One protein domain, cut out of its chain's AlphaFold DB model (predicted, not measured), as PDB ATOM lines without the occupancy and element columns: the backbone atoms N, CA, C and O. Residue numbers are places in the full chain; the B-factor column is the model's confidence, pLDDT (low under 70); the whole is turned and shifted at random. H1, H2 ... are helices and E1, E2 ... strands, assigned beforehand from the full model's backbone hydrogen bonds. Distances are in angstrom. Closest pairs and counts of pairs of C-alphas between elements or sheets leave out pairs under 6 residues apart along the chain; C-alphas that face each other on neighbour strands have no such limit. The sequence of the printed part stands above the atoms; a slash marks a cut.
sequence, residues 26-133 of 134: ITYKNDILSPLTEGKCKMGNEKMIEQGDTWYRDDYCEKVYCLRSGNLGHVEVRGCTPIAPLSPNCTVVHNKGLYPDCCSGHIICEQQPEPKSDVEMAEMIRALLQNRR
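Overview. This is residues 26 to 133 of the 134 residues of the protein "Venom protein" of Hadrurus spadix (UniProt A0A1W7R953). A small, uneven sandwich forms one end of an elongated model: a strongly twisted sheet of four strands, E1, E6, E5 and E4, with the short hairpin E2 and E3 over part of one face. A second hairpin, E7 and E8, lies beyond the sheet, and from it the chain leads to helix H1, which sticks out at the far end with residues 116 to 122 and 125 to 133 free of the rest. The printed part has 108 residues, with eight named strands followed by one named helix; the sheets, ordered E1 - E6 - E5 - E4, E2 - E3 and E7 - E8, are antiparallel, and the class is mixed. The whole is extended, with a radius of gyration of the C-alphas of 21.1 A and spans of 66 by 34 by 19 A.

Arrangement. E1, residues 26 to 35, is an edge strand and the antiparallel neighbour of E6, residues 72 to 82, with N 30 and O 77 2.8 A apart. E6 forms a hairpin with E5, residues 62 to 69, where N 65 and O 76 are 2.8 A apart. E5 forms a hairpin with the other edge strand, E4, residues 54 to 57, where N 55 and O 64 are 2.9 A apart. E4, E5 and E6 make a meander, each strand the antiparallel neighbour of the one before. E2, residues 40 to 43, and E3, residues 47 to 50, form a hairpin with N 41 and O 49 2.8 A apart. Their sheet and the four-strand sheet make a sandwich, two sheets face to face, with best planes 35 degrees apart. The closest C-alphas of E2 and E6 are those of Cys 41 and Gly 73, 5.1 A apart. E7, residues 90 to 94, and E8, residues 105 to 109, form a hairpin with N 91 and O 108 2.8 A apart. H1, residues 118 to 131, is apart from E7 and not on the four-strand sheet; each of its O i to N i+4 pairs is within hydrogen-bond range.

Along the chain. E1 begins at C-alpha 26 (-54.085, 4.130, 1.011) and is 29.8 A long. E2, E3 and E4 have four residues each. E5 measures 21.2 A and E6, the longest strand, 31.8 A, ending at C-alpha 82 (-54.280, 3.142, -5.141). E7 and E8 have five residues each. H1 measures 20.3 A and ends at C-alpha 131 (-62.732, -15.214, -29.789).

Size, cuts and confidence. The two C-alphas farthest apart, those of Gly 70 and Val 119, are 66.8 A from each other. The printed part has no cut, and no link is long. The mean pLDDT of the printed part is 88.9; residues 112 to 114 are under 70.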
ATOM      1  N   ILE A  26     -53.737   4.463  -0.374       94.31
ATOM      2  CA  ILE A  26     -54.085   4.130   1.011       94.31
ATOM      3  C   ILE A  26     -53.204   2.987   1.495       94.31
ATOM      4  O   ILE A  26     -52.767   2.154   0.703       94.31
ATOM      5  N   THR A  27     -52.960   2.930   2.799       96.62
ATOM      6  CA  THR A  27     -52.261   1.809   3.429       96.62
ATOM      7  C   THR A  27     -53.241   0.722   3.846       96.62
ATOM      8  O   THR A  27     -54.344   1.029   4.301       96.62
ATOM      9  N   TYR A  28     -52.813  -0.533   3.787       95.94
ATOM     10  CA  TYR A  28     -53.553  -1.669   4.328       95.94
ATOM     11  C   TYR A  28     -52.696  -2.474   5.299       95.94
ATOM     12  O   TYR A  28     -51.465  -2.388   5.311       95.94
ATOM     13  N   LYS A  29     -53.380  -3.287   6.103       96.88
ATOM     14  CA  LYS A  29     -52.783  -4.309   6.952       96.88
ATOM     15  C   LYS A  29     -53.545  -5.616   6.742       96.88
ATOM     16  O   LYS A  29     -54.767  -5.620   6.850       96.88
ATOM     17  N   ASN A  30     -52.814  -6.696   6.494       94.69
ATOM     18  CA  ASN A  30     -53.334  -8.056   6.427       94.69
ATOM     19  C   ASN A  30     -52.588  -8.940   7.428       94.69
ATOM     20  O   ASN A  30     -51.374  -8.820   7.576       94.69
ATOM     21  N   ASP A  31     -53.309  -9.848   8.073       93.25
ATOM     22  CA  ASP A  31     -52.753 -10.809   9.022       93.25
ATOM     23  C   ASP A  31     -52.973 -12.231   8.497       93.25
ATOM     24  O   ASP A  31     -54.073 -12.591   8.074       93.25
ATOM     25  N   ILE A  32     -51.923 -13.051   8.518       90.88
ATOM     26  CA  ILE A  32     -51.947 -14.437   8.048       90.88
ATOM     27  C   ILE A  32     -51.432 -15.336   9.168       90.88
ATOM     28  O   ILE A  32     -50.298 -15.203   9.627       90.88
ATOM     29  N   LEU A  33     -52.249 -16.298   9.586       90.69
ATOM     30  CA  LEU A  33     -51.821 -17.352  10.501       90.69
ATOM     31  C   LEU A  33     -51.298 -18.546   9.700       90.69
ATOM     32  O   LEU A  33     -51.974 -19.049   8.805       90.69
ATOM     33  N   SER A  34     -50.099 -19.010  10.036       83.25
ATOM     34  CA  SER A  34     -49.473 -20.186   9.427       83.25
ATOM     35  C   SER A  34     -48.763 -21.041  10.484       83.25
ATOM     36  O   SER A  34     -48.402 -20.533  11.547       83.25
ATOM     37  N   PRO A  35     -48.560 -22.349  10.246       84.69
ATOM     38  CA  PRO A  35     -47.761 -23.175  11.146       84.69
ATOM     39  C   PRO A  35     -46.336 -22.626  11.276       84.69
ATOM     40  O   PRO A  35     -45.663 -22.391  10.271       84.69
ATOM     41  N   LEU A  36     -45.863 -22.451  12.512       85.62
ATOM     42  CA  LEU A  36     -44.478 -22.063  12.761       85.62
ATOM     43  C   LEU A  36     -43.585 -23.288  12.537       85.62
ATOM     44  O   LEU A  36     -43.697 -24.275  13.261       85.62
ATOM     45  N   THR A  37     -42.708 -23.234  11.539       87.12
ATOM     46  CA  THR A  37     -41.785 -24.337  11.229       87.12
ATOM     47  C   THR A  37     -40.386 -23.904  11.623       87.12
ATOM     48  O   THR A  37     -39.885 -22.927  11.076       87.12
ATOM     49  N   GLU A  38     -39.781 -24.581  12.603       88.62
ATOM     50  CA  GLU A  38     -38.421 -24.273  13.088       88.62
ATOM     51  C   GLU A  38     -38.222 -22.799  13.492       88.62
ATOM     52  O   GLU A  38     -37.162 -22.220  13.293       88.62
ATOM     53  N   GLY A  39     -39.260 -22.164  14.048       87.75
ATOM     54  CA  GLY A  39     -39.195 -20.751  14.435       87.75
ATOM     55  C   GLY A  39     -39.365 -19.765  13.277       87.75
ATOM     56  O   GLY A  39     -39.145 -18.576  13.473       87.75
ATOM     57  N   LYS A  40     -39.791 -20.221  12.094       91.69
ATOM     58  CA  LYS A  40     -39.995 -19.373  10.913       91.69
ATOM     59  C   LYS A  40     -41.458 -19.325  10.499       91.69
ATOM     60  O   LYS A  40     -42.163 -20.338  10.549       91.69
ATOM     61  N   CYS A  41     -41.899 -18.158  10.041       91.00
ATOM     62  CA  CYS A  41     -43.187 -17.995   9.385       91.00
ATOM     63  C   CYS A  41     -43.064 -18.245   7.884       91.00
ATOM     64  O   CYS A  41     -42.122 -17.776   7.240       91.00
ATOM     65  N   LYS A  42     -44.064 -18.919   7.314       89.25
ATOM     66  CA  LYS A  42     -44.168 -19.133   5.873       89.25
ATOM     67  C   LYS A  42     -45.006 -18.022   5.235       89.25
ATOM     68  O   LYS A  42     -46.171 -17.857   5.581       89.25
ATOM     69  N   MET A  43     -44.424 -17.295   4.284       85.44
ATOM     70  CA  MET A  43     -45.101 -16.263   3.497       85.44
ATOM     71  C   MET A  43     -45.262 -16.743   2.049       85.44
ATOM     72  O   MET A  43     -44.309 -16.753   1.268       85.44
ATOM     73  N   GLY A  44     -46.478 -17.168   1.693       80.94
ATOM     74  CA  GLY A  44     -46.754 -17.794   0.395       80.94
ATOM     75  C   GLY A  44     -45.945 -19.081   0.189       80.94
ATOM     76  O   GLY A  44     -45.684 -19.819   1.138       80.94
ATOM     77  N   ASN A  45     -45.540 -19.360  -1.049       79.50
ATOM     78  CA  ASN A  45     -44.717 -20.534  -1.374       79.50
ATOM     79  C   ASN A  45     -43.212 -20.239  -1.423       79.50
ATOM     80  O   ASN A  45     -42.419 -21.164  -1.564       79.50
ATOM     81  N   GLU A  46     -42.820 -18.975  -1.306       72.50
ATOM     82  CA  GLU A  46     -41.508 -18.518  -1.772       72.50
ATOM     83  C   GLU A  46     -40.558 -18.147  -0.635       72.50
ATOM     84  O   GLU A  46     -39.341 -18.191  -0.816       72.50
ATOM     85  N   LYS A  47     -41.081 -17.784   0.548       86.19
ATOM     86  CA  LYS A  47     -40.251 -17.209   1.610       86.19
ATOM     87  C   LYS A  47     -40.569 -17.755   2.998       86.19
ATOM     88  O   LYS A  47     -41.721 -17.784   3.429       86.19
ATOM     89  N   MET A  48     -39.503 -18.115   3.710       91.44
ATOM     90  CA  MET A  48     -39.496 -18.343   5.154       91.44
ATOM     91  C   MET A  48     -38.838 -17.136   5.827       91.44
ATOM     92  O   MET A  48     -37.776 -16.693   5.386       91.44
ATOM     93  N   ILE A  49     -39.484 -16.594   6.855       91.94
ATOM     94  CA  ILE A  49     -39.037 -15.409   7.598       91.94
ATOM     95  C   ILE A  49     -38.798 -15.843   9.040       91.94
ATOM     96  O   ILE A  49     -39.671 -16.488   9.621       91.94
ATOM     97  N   GLU A  50     -37.637 -15.523   9.609       93.25
ATOM     98  CA  GLU A  50     -37.341 -15.846  11.008       93.25
ATOM     99  C   GLU A  50     -38.319 -15.131  11.950       93.25
ATOM    100  O   GLU A  50     -38.796 -14.027  11.676       93.25
ATOM    101  N   GLN A  51     -38.634 -15.751  13.085       92.06
ATOM    102  CA  GLN A  51     -39.438 -15.100  14.113       92.06
ATOM    103  C   GLN A  51     -38.759 -13.812  14.595       92.06
ATOM    104  O   GLN A  51     -37.615 -13.826  15.039       92.06
ATOM    105  N   GLY A  52     -39.514 -12.714  14.592       90.75
ATOM    106  CA  GLY A  52     -39.032 -11.385  14.968       90.75
ATOM    107  C   GLY A  52     -38.374 -10.622  13.821       90.75
ATOM    108  O   GLY A  52     -38.118  -9.428  13.974       90.75
ATOM    109  N   ASP A  53     -38.157 -11.259  12.669       93.62
ATOM    110  CA  ASP A  53     -37.581 -10.589  11.512       93.62
ATOM    111  C   ASP A  53     -38.629  -9.843  10.690       93.62
ATOM    112  O   ASP A  53     -39.823 -10.162  10.635       93.62
ATOM    113  N   THR A  54     -38.118  -8.818  10.010       93.12
ATOM    114  CA  THR A  54     -38.836  -8.049   9.003       93.12
ATOM    115  C   THR A  54     -38.260  -8.358   7.631       93.12
ATOM    116  O   THR A  54     -37.049  -8.311   7.430       93.12
ATOM    117  N   TRP A  55     -39.137  -8.592   6.665       93.69
ATOM    118  CA  TRP A  55     -38.793  -8.709   5.257       93.69
ATOM    119  C   TRP A  55     -39.562  -7.669   4.442       93.69
ATOM    120  O   TRP A  55     -40.695  -7.331   4.779       93.69
ATOM    121  N   TYR A  56     -38.953  -7.169   3.372       94.12
ATOM    122  CA  TYR A  56     -39.582  -6.230   2.450       94.12
ATOM    123  C   TYR A  56     -39.770  -6.898   1.096       94.12
ATOM    124  O   TYR A  56     -38.870  -7.572   0.590       94.12
ATOM    125  N   ARG A  57     -40.971  -6.744   0.544       92.19
ATOM    126  CA  ARG A  57     -41.325  -7.214  -0.787       92.19
ATOM    127  C   ARG A  57     -41.459  -5.995  -1.689       92.19
ATOM    128  O   ARG A  57     -42.548  -5.449  -1.866       92.19
ATOM    129  N   ASP A  58     -40.313  -5.570  -2.199       90.38
ATOM    130  CA  ASP A  58     -40.132  -4.293  -2.892       90.38
ATOM    131  C   ASP A  58     -41.034  -4.170  -4.129       90.38
ATOM    132  O   ASP A  58     -41.621  -3.114  -4.344       90.38
ATOM    133  N   ASP A  59     -41.250  -5.272  -4.859       87.88
ATOM    134  CA  ASP A  59     -42.115  -5.322  -6.053       87.88
ATOM    135  C   ASP A  59     -43.570  -4.908  -5.774       87.88
ATOM    136  O   ASP A  59     -44.263  -4.416  -6.662       87.88
ATOM    137  N   TYR A  60     -44.031  -5.086  -4.534       91.12
ATOM    138  CA  TYR A  60     -45.395  -4.767  -4.101       91.12
ATOM    139  C   TYR A  60     -45.435  -3.650  -3.053       91.12
ATOM    140  O   TYR A  60     -46.495  -3.361  -2.502       91.12
ATOM    141  N   CYS A  61     -44.287  -3.035  -2.747       95.69
ATOM    142  CA  CYS A  61     -44.151  -2.068  -1.662       95.69
ATOM    143  C   CYS A  61     -44.749  -2.576  -0.329       95.69
ATOM    144  O   CYS A  61     -45.485  -1.869   0.365       95.69
ATOM    145  N   GLU A  62     -44.451  -3.826   0.039       96.00
ATOM    146  CA  GLU A  62     -44.948  -4.429   1.281       96.00
ATOM    147  C   GLU A  62     -43.834  -4.609   2.314       96.00
ATOM    148  O   GLU A  62     -42.708  -5.001   2.003       96.00
ATOM    149  N   LYS A  63     -44.181  -4.400   3.582       96.50
ATOM    150  CA  LYS A  63     -43.415  -4.818   4.753       96.50
ATOM    151  C   LYS A  63     -44.098  -6.018   5.389       96.50
ATOM    152  O   LYS A  63     -45.275  -5.957   5.738       96.50
ATOM    153  N   VAL A  64     -43.338  -7.081   5.597       95.31
ATOM    154  CA  VAL A  64     -43.800  -8.342   6.172       95.31
ATOM    155  C   VAL A  64     -43.072  -8.587   7.485       95.31
ATOM    156  O   VAL A  64     -41.848  -8.488   7.549       95.31
ATOM    157  N   TYR A  65     -43.815  -8.918   8.533       94.69
ATOM    158  CA  TYR A  65     -43.276  -9.162   9.863       94.69
ATOM    159  C   TYR A  65     -43.733 -10.519  10.392       94.69
ATOM    160  O   TYR A  65     -44.926 -10.822  10.383       94.69
ATOM    161  N   CYS A  66     -42.784 -11.340  10.846       93.06
ATOM    162  CA  CYS A  66     -43.081 -12.646  11.427       93.06
ATOM    163  C   CYS A  66     -43.156 -12.551  12.952       93.06
ATOM    164  O   CYS A  66     -42.158 -12.354  13.642       93.06
ATOM    165  N   LEU A  67     -44.356 -12.735  13.489       91.81
ATOM    166  CA  LEU A  67     -44.635 -12.811  14.917       91.81
ATOM    167  C   LEU A  67     -44.941 -14.243  15.331       91.81
ATOM    168  O   LEU A  67     -45.436 -15.050  14.550       91.81
ATOM    169  N   ARG A  68     -44.711 -14.549  16.604       88.94
ATOM    170  CA  ARG A  68     -45.204 -15.784  17.209       88.94
ATOM    171  C   ARG A  68     -46.489 -15.505  17.968       88.94
ATOM    172  O   ARG A  68     -46.530 -14.606  18.803       88.94
ATOM    173  N   SER A  69     -47.509 -16.316  17.713       87.44
ATOM    174  CA  SER A  69     -48.763 -16.319  18.463       87.44
ATOM    175  C   SER A  69     -49.020 -17.733  18.983       87.44
ATOM    176  O   SER A  69     -49.498 -18.616  18.269       87.44
ATOM    177  N   GLY A  70     -48.596 -17.991  20.224       84.50
ATOM    178  CA  GLY A  70     -48.612 -19.332  20.816       84.50
ATOM    179  C   GLY A  70     -47.715 -20.317  20.053       84.50
ATOM    180  O   GLY A  70     -46.494 -20.146  20.008       84.50
ATOM    181  N   ASN A  71     -48.325 -21.346  19.458       82.44
ATOM    182  CA  ASN A  71     -47.648 -22.355  18.627       82.44
ATOM    183  C   ASN A  71     -47.740 -22.064  17.118       82.44
ATOM    184  O   ASN A  71     -47.279 -22.868  16.311       82.44
ATOM    185  N   LEU A  72     -48.342 -20.937  16.731       88.69
ATOM    186  CA  LEU A  72     -48.503 -20.527  15.338       88.69
ATOM    187  C   LEU A  72     -47.587 -19.346  15.004       88.69
ATOM    188  O   LEU A  72     -47.242 -18.530  15.865       88.69
ATOM    189  N   GLY A  73     -47.214 -19.256  13.732       90.00
ATOM    190  CA  GLY A  73     -46.634 -18.065  13.133       90.00
ATOM    191  C   GLY A  73     -47.746 -17.115  12.702       90.00
ATOM    192  O   GLY A  73     -48.710 -17.517  12.052       90.00
ATOM    193  N   HIS A  74     -47.615 -15.852  13.074       92.62
ATOM    194  CA  HIS A  74     -48.492 -14.760  12.691       92.62
ATOM    195  C   HIS A  74     -47.714 -13.814  11.781       92.62
ATOM    196  O   HIS A  74     -46.814 -13.108  12.229       92.62
ATOM    197  N   VAL A  75     -48.038 -13.825  10.495       93.19
ATOM    198  CA  VAL A  75     -47.431 -12.945   9.503       93.19
ATOM    199  C   VAL A  75     -48.296 -11.707   9.362       93.19
ATOM    200  O   VAL A  75     -49.424 -11.789   8.887       93.19
ATOM    201  N   GLU A  76     -47.753 -10.564   9.758       95.06
ATOM    202  CA  GLU A  76     -48.372  -9.267   9.520       95.06
ATOM    203  C   GLU A  76     -47.781  -8.662   8.242       95.06
ATOM    204  O   GLU A  76     -46.568  -8.492   8.128       95.06
ATOM    205  N   VAL A  77     -48.639  -8.324   7.284       95.56
ATOM    206  CA  VAL A  77     -48.282  -7.664   6.026       95.56
ATOM    207  C   VAL A  77     -48.857  -6.258   6.041       95.56
ATOM    208  O   VAL A  77     -50.060  -6.075   6.222       95.56
ATOM    209  N   ARG A  78     -48.010  -5.254   5.832       97.56
ATOM    210  CA  ARG A  78     -48.413  -3.861   5.627       97.56
ATOM    211  C   ARG A  78     -47.980  -3.416   4.246       97.56
ATOM    212  O   ARG A  78     -46.836  -3.642   3.874       97.56
ATOM    213  N   GLY A  79     -48.870  -2.762   3.524       97.00
ATOM    214  CA  GLY A  79     -48.581  -2.265   2.185       97.00
ATOM    215  C   GLY A  79     -49.464  -1.084   1.844       97.00
ATOM    216  O   GLY A  79     -50.131  -0.510   2.713       97.00
ATOM    217  N   CYS A  80     -49.475  -0.715   0.572       95.38
ATOM    218  CA  CYS A  80     -50.293   0.375   0.072       95.38
ATOM    219  C   CYS A  80     -50.793   0.106  -1.343       95.38
ATOM    220  O   CYS A  80     -50.158  -0.583  -2.128       95.38
ATOM    221  N   THR A  81     -51.959   0.658  -1.656       93.06
ATOM    222  CA  THR A  81     -52.665   0.436  -2.922       93.06
ATOM    223  C   THR A  81     -53.344   1.732  -3.370       93.06
ATOM    224  O   THR A  81     -53.696   2.546  -2.504       93.06
ATOM    225  N   PRO A  82     -53.513   1.991  -4.679       91.50
ATOM    226  CA  PRO A  82     -54.280   3.142  -5.141       91.50
ATOM    227  C   PRO A  82     -55.729   3.103  -4.639       91.50
ATOM    228  O   PRO A  82     -56.348   2.049  -4.531       91.50
ATOM    229  N   ILE A  83     -56.288   4.283  -4.360       90.50
ATOM    230  CA  ILE A  83     -57.687   4.441  -3.928       90.50
ATOM    231  C   ILE A  83     -58.656   4.096  -5.062       90.50
ATOM    232  O   ILE A  83     -59.737   3.556  -4.825       90.50
ATOM    233  N   ALA A  84     -58.293   4.459  -6.291       84.75
ATOM    234  CA  ALA A  84     -59.141   4.255  -7.451       84.75
ATOM    235  C   ALA A  84     -59.001   2.819  -7.984       84.75
ATOM    236  O   ALA A  84     -57.878   2.310  -8.063       84.75
ATOM    237  N   PRO A  85     -60.111   2.174  -8.390       83.25
ATOM    238  CA  PRO A  85     -60.049   0.882  -9.057       83.25
ATOM    239  C   PRO A  85     -59.257   0.996 -10.365       83.25
ATOM    240  O   PRO A  85     -59.440   1.932 -11.143       83.25
ATOM    241  N   LEU A  86     -58.381   0.023 -10.603       86.25
ATOM    242  CA  LEU A  86     -57.558  -0.056 -11.807       86.25
ATOM    243  C   LEU A  86     -58.351  -0.697 -12.945       86.25
ATOM    244  O   LEU A  86     -59.026  -1.710 -12.751       86.25
ATOM    245  N   SER A  87     -58.246  -0.132 -14.147       87.75
ATOM    246  CA  SER A  87     -58.724  -0.818 -15.348       87.75
ATOM    247  C   SER A  87     -57.856  -2.057 -15.637       87.75
ATOM    248  O   SER A  87     -56.680  -2.066 -15.273       87.75
ATOM    249  N   PRO A  88     -58.388  -3.106 -16.298       85.62
ATOM    250  CA  PRO A  88     -57.673  -4.375 -16.494       85.62
ATOM    251  C   PRO A  88     -56.342  -4.272 -17.255       85.62
ATOM    252  O   PRO A  88     -55.502  -5.154 -17.143       85.62
ATOM    253  N   ASN A  89     -56.159  -3.212 -18.039       88.25
ATOM    254  CA  ASN A  89     -54.956  -2.915 -18.818       88.25
ATOM    255  C   ASN A  89     -53.983  -1.973 -18.090       88.25
ATOM    256  O   ASN A  89     -53.057  -1.463 -18.714       88.25
ATOM    257  N   CYS A  90     -54.215  -1.695 -16.806       89.50
ATOM    258  CA  CYS A  90     -53.417  -0.772 -16.015       89.50
ATOM    259  C   CYS A  90     -52.654  -1.499 -14.905       89.50
ATOM    260  O   CYS A  90     -53.199  -2.357 -14.215       89.50
ATOM    261  N   THR A  91     -51.403  -1.098 -14.694       90.00
ATOM    262  CA  THR A  91     -50.521  -1.609 -13.639       90.00
ATOM    263  C   THR A  91     -50.028  -0.460 -12.766       90.00
ATOM    264  O   THR A  91     -49.786   0.649 -13.248       90.00
ATOM    265  N   VAL A  92     -49.883  -0.723 -11.468       90.81
ATOM    266  CA  VAL A  92     -49.318   0.226 -10.502       90.81
ATOM    267  C   VAL A  92     -47.806   0.106 -10.509       90.81
ATOM    268  O   VAL A  92     -47.270  -0.986 -10.349       90.81
ATOM    269  N   VAL A  93     -47.124   1.239 -10.640       91.19
ATOM    270  CA  VAL A  93     -45.675   1.329 -10.485       91.19
ATOM    271  C   VAL A  93     -45.378   2.175  -9.258       91.19
ATOM    272  O   VAL A  93     -45.616   3.386  -9.242       91.19
ATOM    273  N   HIS A  94     -44.872   1.516  -8.218       92.06
ATOM    274  CA  HIS A  94     -44.424   2.167  -6.994       92.06
ATOM    275  C   HIS A  94     -43.109   2.920  -7.216       92.06
ATOM    276  O   HIS A  94     -42.277   2.555  -8.050       92.06
ATOM    277  N   ASN A  95     -42.914   3.983  -6.445       91.75
ATOM    278  CA  ASN A  95     -41.644   4.687  -6.378       91.75
ATOM    279  C   ASN A  95     -40.568   3.809  -5.726       91.75
ATOM    280  O   ASN A  95     -40.855   2.860  -4.999       91.75
ATOM    281  N   LYS A  96     -39.300   4.151  -5.972       92.19
ATOM    282  CA  LYS A  96     -38.164   3.455  -5.357       92.19
ATOM    283  C   LYS A  96     -38.159   3.652  -3.841       92.19
ATOM    284  O   LYS A  96     -38.441   4.747  -3.363       92.19
ATOM    285  N   GLY A  97     -37.732   2.623  -3.117       93.75
ATOM    286  CA  GLY A  97     -37.599   2.641  -1.663       93.75
ATOM    287  C   GLY A  97     -38.255   1.422  -1.028       93.75
ATOM    288  O   GLY A  97     -38.798   0.568  -1.722       93.75
ATOM    289  N   LEU A  98     -38.197   1.359   0.299       95.88
ATOM    290  CA  LEU A  98     -38.889   0.342   1.086       95.88
ATOM    291  C   LEU A  98     -40.191   0.918   1.635       95.88
ATOM    292  O   LEU A  98     -40.343   2.133   1.743       95.88
ATOM    293  N   TYR A  99     -41.128   0.061   2.025       96.31
ATOM    294  CA  TYR A  99     -42.338   0.513   2.706       96.31
ATOM    295  C   TYR A  99     -41.983   1.241   4.023       96.31
ATOM    296  O   TYR A  99     -41.196   0.698   4.809       96.31
ATOM    297  N   PRO A 100     -42.591   2.406   4.337       95.38
ATOM    298  CA  PRO A 100     -43.700   3.066   3.631       95.38
ATOM    299  C   PRO A 100     -43.277   4.093   2.564       95.38
ATOM    300  O   PRO A 100     -44.138   4.714   1.948       95.38
ATOM    301  N   ASP A 101     -41.985   4.295   2.324       95.00
ATOM    302  CA  ASP A 101     -41.481   5.357   1.444       95.00
ATOM    303  C   ASP A 101     -41.844   5.121  -0.034       95.00
ATOM    304  O   ASP A 101     -42.090   6.068  -0.783       95.00
ATOM    305  N   CYS A 102     -41.980   3.858  -0.450       94.06
ATOM    306  CA  CYS A 102     -42.479   3.487  -1.781       94.06
ATOM    307  C   CYS A 102     -44.011   3.629  -1.947       94.06
ATOM    308  O   CYS A 102     -44.544   3.312  -3.014       94.06
ATOM    309  N   CYS A 103     -44.751   4.124  -0.939       93.88
ATOM    310  CA  CYS A 103     -46.214   4.307  -0.990       93.88
ATOM    311  C   CYS A 103     -46.661   5.555  -1.749       93.88
ATOM    312  O   CYS A 103     -47.509   6.336  -1.318       93.88
ATOM    313  N   SER A 104     -46.068   5.730  -2.914       91.81
ATOM    314  CA  SER A 104     -46.399   6.725  -3.914       91.81
ATOM    315  C   SER A 104     -45.983   6.164  -5.268       91.81
ATOM    316  O   SER A 104     -45.150   5.261  -5.338       91.81
ATOM    317  N   GLY A 105     -46.570   6.654  -6.351       88.94
ATOM    318  CA  GLY A 105     -46.300   6.079  -7.659       88.94
ATOM    319  C   GLY A 105     -47.229   6.596  -8.739       88.94
ATOM    320  O   GLY A 105     -47.922   7.603  -8.570       88.94
ATOM    321  N   HIS A 106     -47.234   5.884  -9.855       89.12
ATOM    322  CA  HIS A 106     -48.049   6.198 -11.018       89.12
ATOM    323  C   HIS A 106     -48.687   4.928 -11.582       89.12
ATOM    324  O   HIS A 106     -48.255   3.809 -11.306       89.12
ATOM    325  N   ILE A 107     -49.756   5.117 -12.348       89.25
ATOM    326  CA  ILE A 107     -50.480   4.036 -13.010       89.25
ATOM    327  C   ILE A 107     -50.101   4.079 -14.487       89.25
ATOM    328  O   ILE A 107     -50.237   5.121 -15.128       89.25
ATOM    329  N   ILE A 108     -49.620   2.958 -15.015       89.81
ATOM    330  CA  ILE A 108     -49.310   2.800 -16.437       89.81
ATOM    331  C   ILE A 108     -50.390   1.924 -17.051       89.81
ATOM    332  O   ILE A 108     -50.599   0.805 -16.592       89.81
ATOM    333  N   CYS A 109     -51.061   2.427 -18.085       89.19
ATOM    334  CA  CYS A 109     -52.072   1.681 -18.821       89.19
ATOM    335  C   CYS A 109     -51.590   1.391 -20.240       89.19
ATOM    336  O   CYS A 109     -51.170   2.309 -20.948       89.19
ATOM    337  N   GLU A 110     -51.690   0.136 -20.674       85.19
ATOM    338  CA  GLU A 110     -51.490  -0.218 -22.074       85.19
ATOM    339  C   GLU A 110     -52.630   0.390 -22.893       85.19
ATOM    340  O   GLU A 110     -53.789  -0.026 -22.799       85.19
ATOM    341  N   GLN A 111     -52.316   1.420 -23.677       75.12
ATOM    342  CA  GLN A 111     -53.257   1.948 -24.653       75.12
ATOM    343  C   GLN A 111     -53.416   0.906 -25.755       75.12
ATOM    344  O   GLN A 111     -52.430   0.474 -26.356       75.12
ATOM    345  N   GLN A 112     -54.656   0.494 -26.028       67.06
ATOM    346  CA  GLN A 112     -54.899  -0.259 -27.251       67.06
ATOM    347  C   GLN A 112     -54.539   0.645 -28.432       67.06
ATOM    348  O   GLN A 112     -54.939   1.812 -28.425       67.06
ATOM    349  N   PRO A 113     -53.775   0.151 -29.422       67.50
ATOM    350  CA  PRO A 113     -53.480   0.942 -30.601       67.50
ATOM    351  C   PRO A 113     -54.801   1.334 -31.261       67.50
ATOM    352  O   PRO A 113     -55.622   0.470 -31.577       67.50
ATOM    353  N   GLU A 114     -55.019   2.636 -31.436       69.56
ATOM    354  CA  GLU A 114     -56.157   3.114 -32.212       69.56
ATOM    355  C   GLU A 114     -55.997   2.613 -33.656       69.56
ATOM    356  O   GLU A 114     -54.910   2.758 -34.234       69.56
ATOM    357  N   PRO A 115     -57.034   1.989 -34.245       75.88
ATOM    358  CA  PRO A 115     -56.965   1.533 -35.626       75.88
ATOM    359  C   PRO A 115     -56.733   2.741 -36.535       75.88
ATOM    360  O   PRO A 115     -57.445   3.741 -36.454       75.88
ATOM    361  N   LYS A 116     -55.736   2.655 -37.417       81.44
ATOM    362  CA  LYS A 116     -55.344   3.760 -38.305       81.44
ATOM    363  C   LYS A 116     -56.244   3.864 -39.533       81.44
ATOM    364  O   LYS A 116     -56.106   4.798 -40.321       81.44
ATOM    365  N   SER A 117     -57.135   2.890 -39.727       88.38
ATOM    366  CA  SER A 117     -58.092   2.853 -40.828       88.38
ATOM    367  C   SER A 117     -59.342   2.038 -40.487       88.38
ATOM    368  O   SER A 117     -59.323   1.152 -39.629       88.38
ATOM    369  N   ASP A 118     -60.413   2.280 -41.242       87.44
ATOM    370  CA  ASP A 118     -61.670   1.526 -41.152       87.44
ATOM    371  C   ASP A 118     -61.483   0.029 -41.447       87.44
ATOM    372  O   ASP A 118     -62.207  -0.818 -40.920       87.44
ATOM    373  N   VAL A 119     -60.486  -0.314 -42.272       88.19
ATOM    374  CA  VAL A 119     -60.144  -1.705 -42.600       88.19
ATOM    375  C   VAL A 119     -59.572  -2.411 -41.372       88.19
ATOM    376  O   VAL A 119     -60.063  -3.476 -41.000       88.19
ATOM    377  N   GLU A 120     -58.606  -1.785 -40.695       85.19
ATOM    378  CA  GLU A 120     -58.023  -2.316 -39.455       85.19
ATOM    379  C   GLU A 120     -59.078  -2.430 -38.346       85.19
ATOM    380  O   GLU A 120     -59.134  -3.430 -37.630       85.19
ATOM    381  N   MET A 121     -59.985  -1.453 -38.248       85.19
ATOM    382  CA  MET A 121     -61.100  -1.502 -37.300       85.19
ATOM    383  C   MET A 121     -62.022  -2.702 -37.568       85.19
ATOM    384  O   MET A 121     -62.380  -3.438 -36.644       85.19
ATOM    385  N   ALA A 122     -62.387  -2.940 -38.831       89.69
ATOM    386  CA  ALA A 122     -63.230  -4.071 -39.210       89.69
ATOM    387  C   ALA A 122     -62.553  -5.423 -38.924       89.69
ATOM    388  O   ALA A 122     -63.224  -6.379 -38.523       89.69
ATOM    389  N   GLU A 123     -61.235  -5.520 -39.100       89.06
ATOM    390  CA  GLU A 123     -60.459  -6.718 -38.767       89.06
ATOM    391  C   GLU A 123     -60.401  -6.972 -37.257       89.06
ATOM    392  O   GLU A 123     -60.675  -8.095 -36.822       89.06
ATOM    393  N   MET A 124     -60.164  -5.932 -36.450       83.94
ATOM    394  CA  MET A 124     -60.214  -6.032 -34.987       83.94
ATOM    395  C   MET A 124     -61.589  -6.505 -34.497       83.94
ATOM    396  O   MET A 124     -61.675  -7.422 -33.677       83.94
ATOM    397  N   ILE A 125     -62.679  -5.947 -35.038       87.19
ATOM    398  CA  ILE A 125     -64.048  -6.367 -34.697       87.19
ATOM    399  C   ILE A 125     -64.265  -7.845 -35.043       87.19
ATOM    400  O   ILE A 125     -64.790  -8.601 -34.220       87.19
ATOM    401  N   ARG A 126     -63.843  -8.294 -36.236       89.94
ATOM    402  CA  ARG A 126     -63.966  -9.707 -36.634       89.94
ATOM    403  C   ARG A 126     -63.209 -10.635 -35.685       89.94
ATOM    404  O   ARG A 126     -63.775 -11.651 -35.278       89.94
ATOM    405  N   ALA A 127     -61.982 -10.286 -35.300       86.31
ATOM    406  CA  ALA A 127     -61.169 -11.084 -34.384       86.31
ATOM    407  C   ALA A 127     -61.820 -11.218 -32.993       86.31
ATOM    408  O   ALA A 127     -61.909 -12.321 -32.446       86.31
ATOM    409  N   LEU A 128     -62.361 -10.122 -32.449       86.19
ATOM    410  CA  LEU A 128     -63.073 -10.134 -31.165       86.19
ATOM    411  C   LEU A 128     -64.328 -11.018 -31.206       86.19
ATOM    412  O   LEU A 128     -64.577 -11.793 -30.280       86.19
ATOM    413  N   LEU A 129     -65.103 -10.943 -32.292       89.00
ATOM    414  CA  LEU A 129     -66.304 -11.762 -32.468       89.00
ATOM    415  C   LEU A 129     -65.990 -13.260 -32.601       89.00
ATOM    416  O   LEU A 129     -66.797 -14.086 -32.176       89.00
ATOM    417  N   GLN A 130     -64.833 -13.618 -33.165       88.19
ATOM    418  CA  GLN A 130     -64.385 -15.009 -33.262       88.19
ATOM    419  C   GLN A 130     -63.921 -15.565 -31.911       88.19
ATOM    420  O   GLN A 130     -64.295 -16.685 -31.564       88.19
ATOM    421  N   ASN A 131     -63.175 -14.787 -31.122       81.12
ATOM    422  CA  ASN A 131     -62.732 -15.214 -29.789       81.12
ATOM    423  C   ASN A 131     -63.890 -15.391 -28.801       81.12
ATOM    424  O   ASN A 131     -63.831 -16.277 -27.960       81.12
ATOM    425  N   ARG A 132     -64.970 -14.611 -28.928       77.25
ATOM    426  CA  ARG A 132     -66.160 -14.735 -28.067       77.25
ATOM    427  C   ARG A 132     -67.001 -16.000 -28.334       77.25
ATOM    428  O   ARG A 132     -67.950 -16.254 -27.602       77.25
ATOM    429  N   ARG A 133     -66.723 -16.740 -29.417       72.06
ATOM    430  CA  ARG A 133     -67.438 -17.976 -29.800       72.06
ATOM    431  C   ARG A 133     -66.731 -19.265 -29.352       72.06
ATOM    432  O   ARG A 133     -67.247 -20.340 -29.652       72.06
TER     433      ARG A 133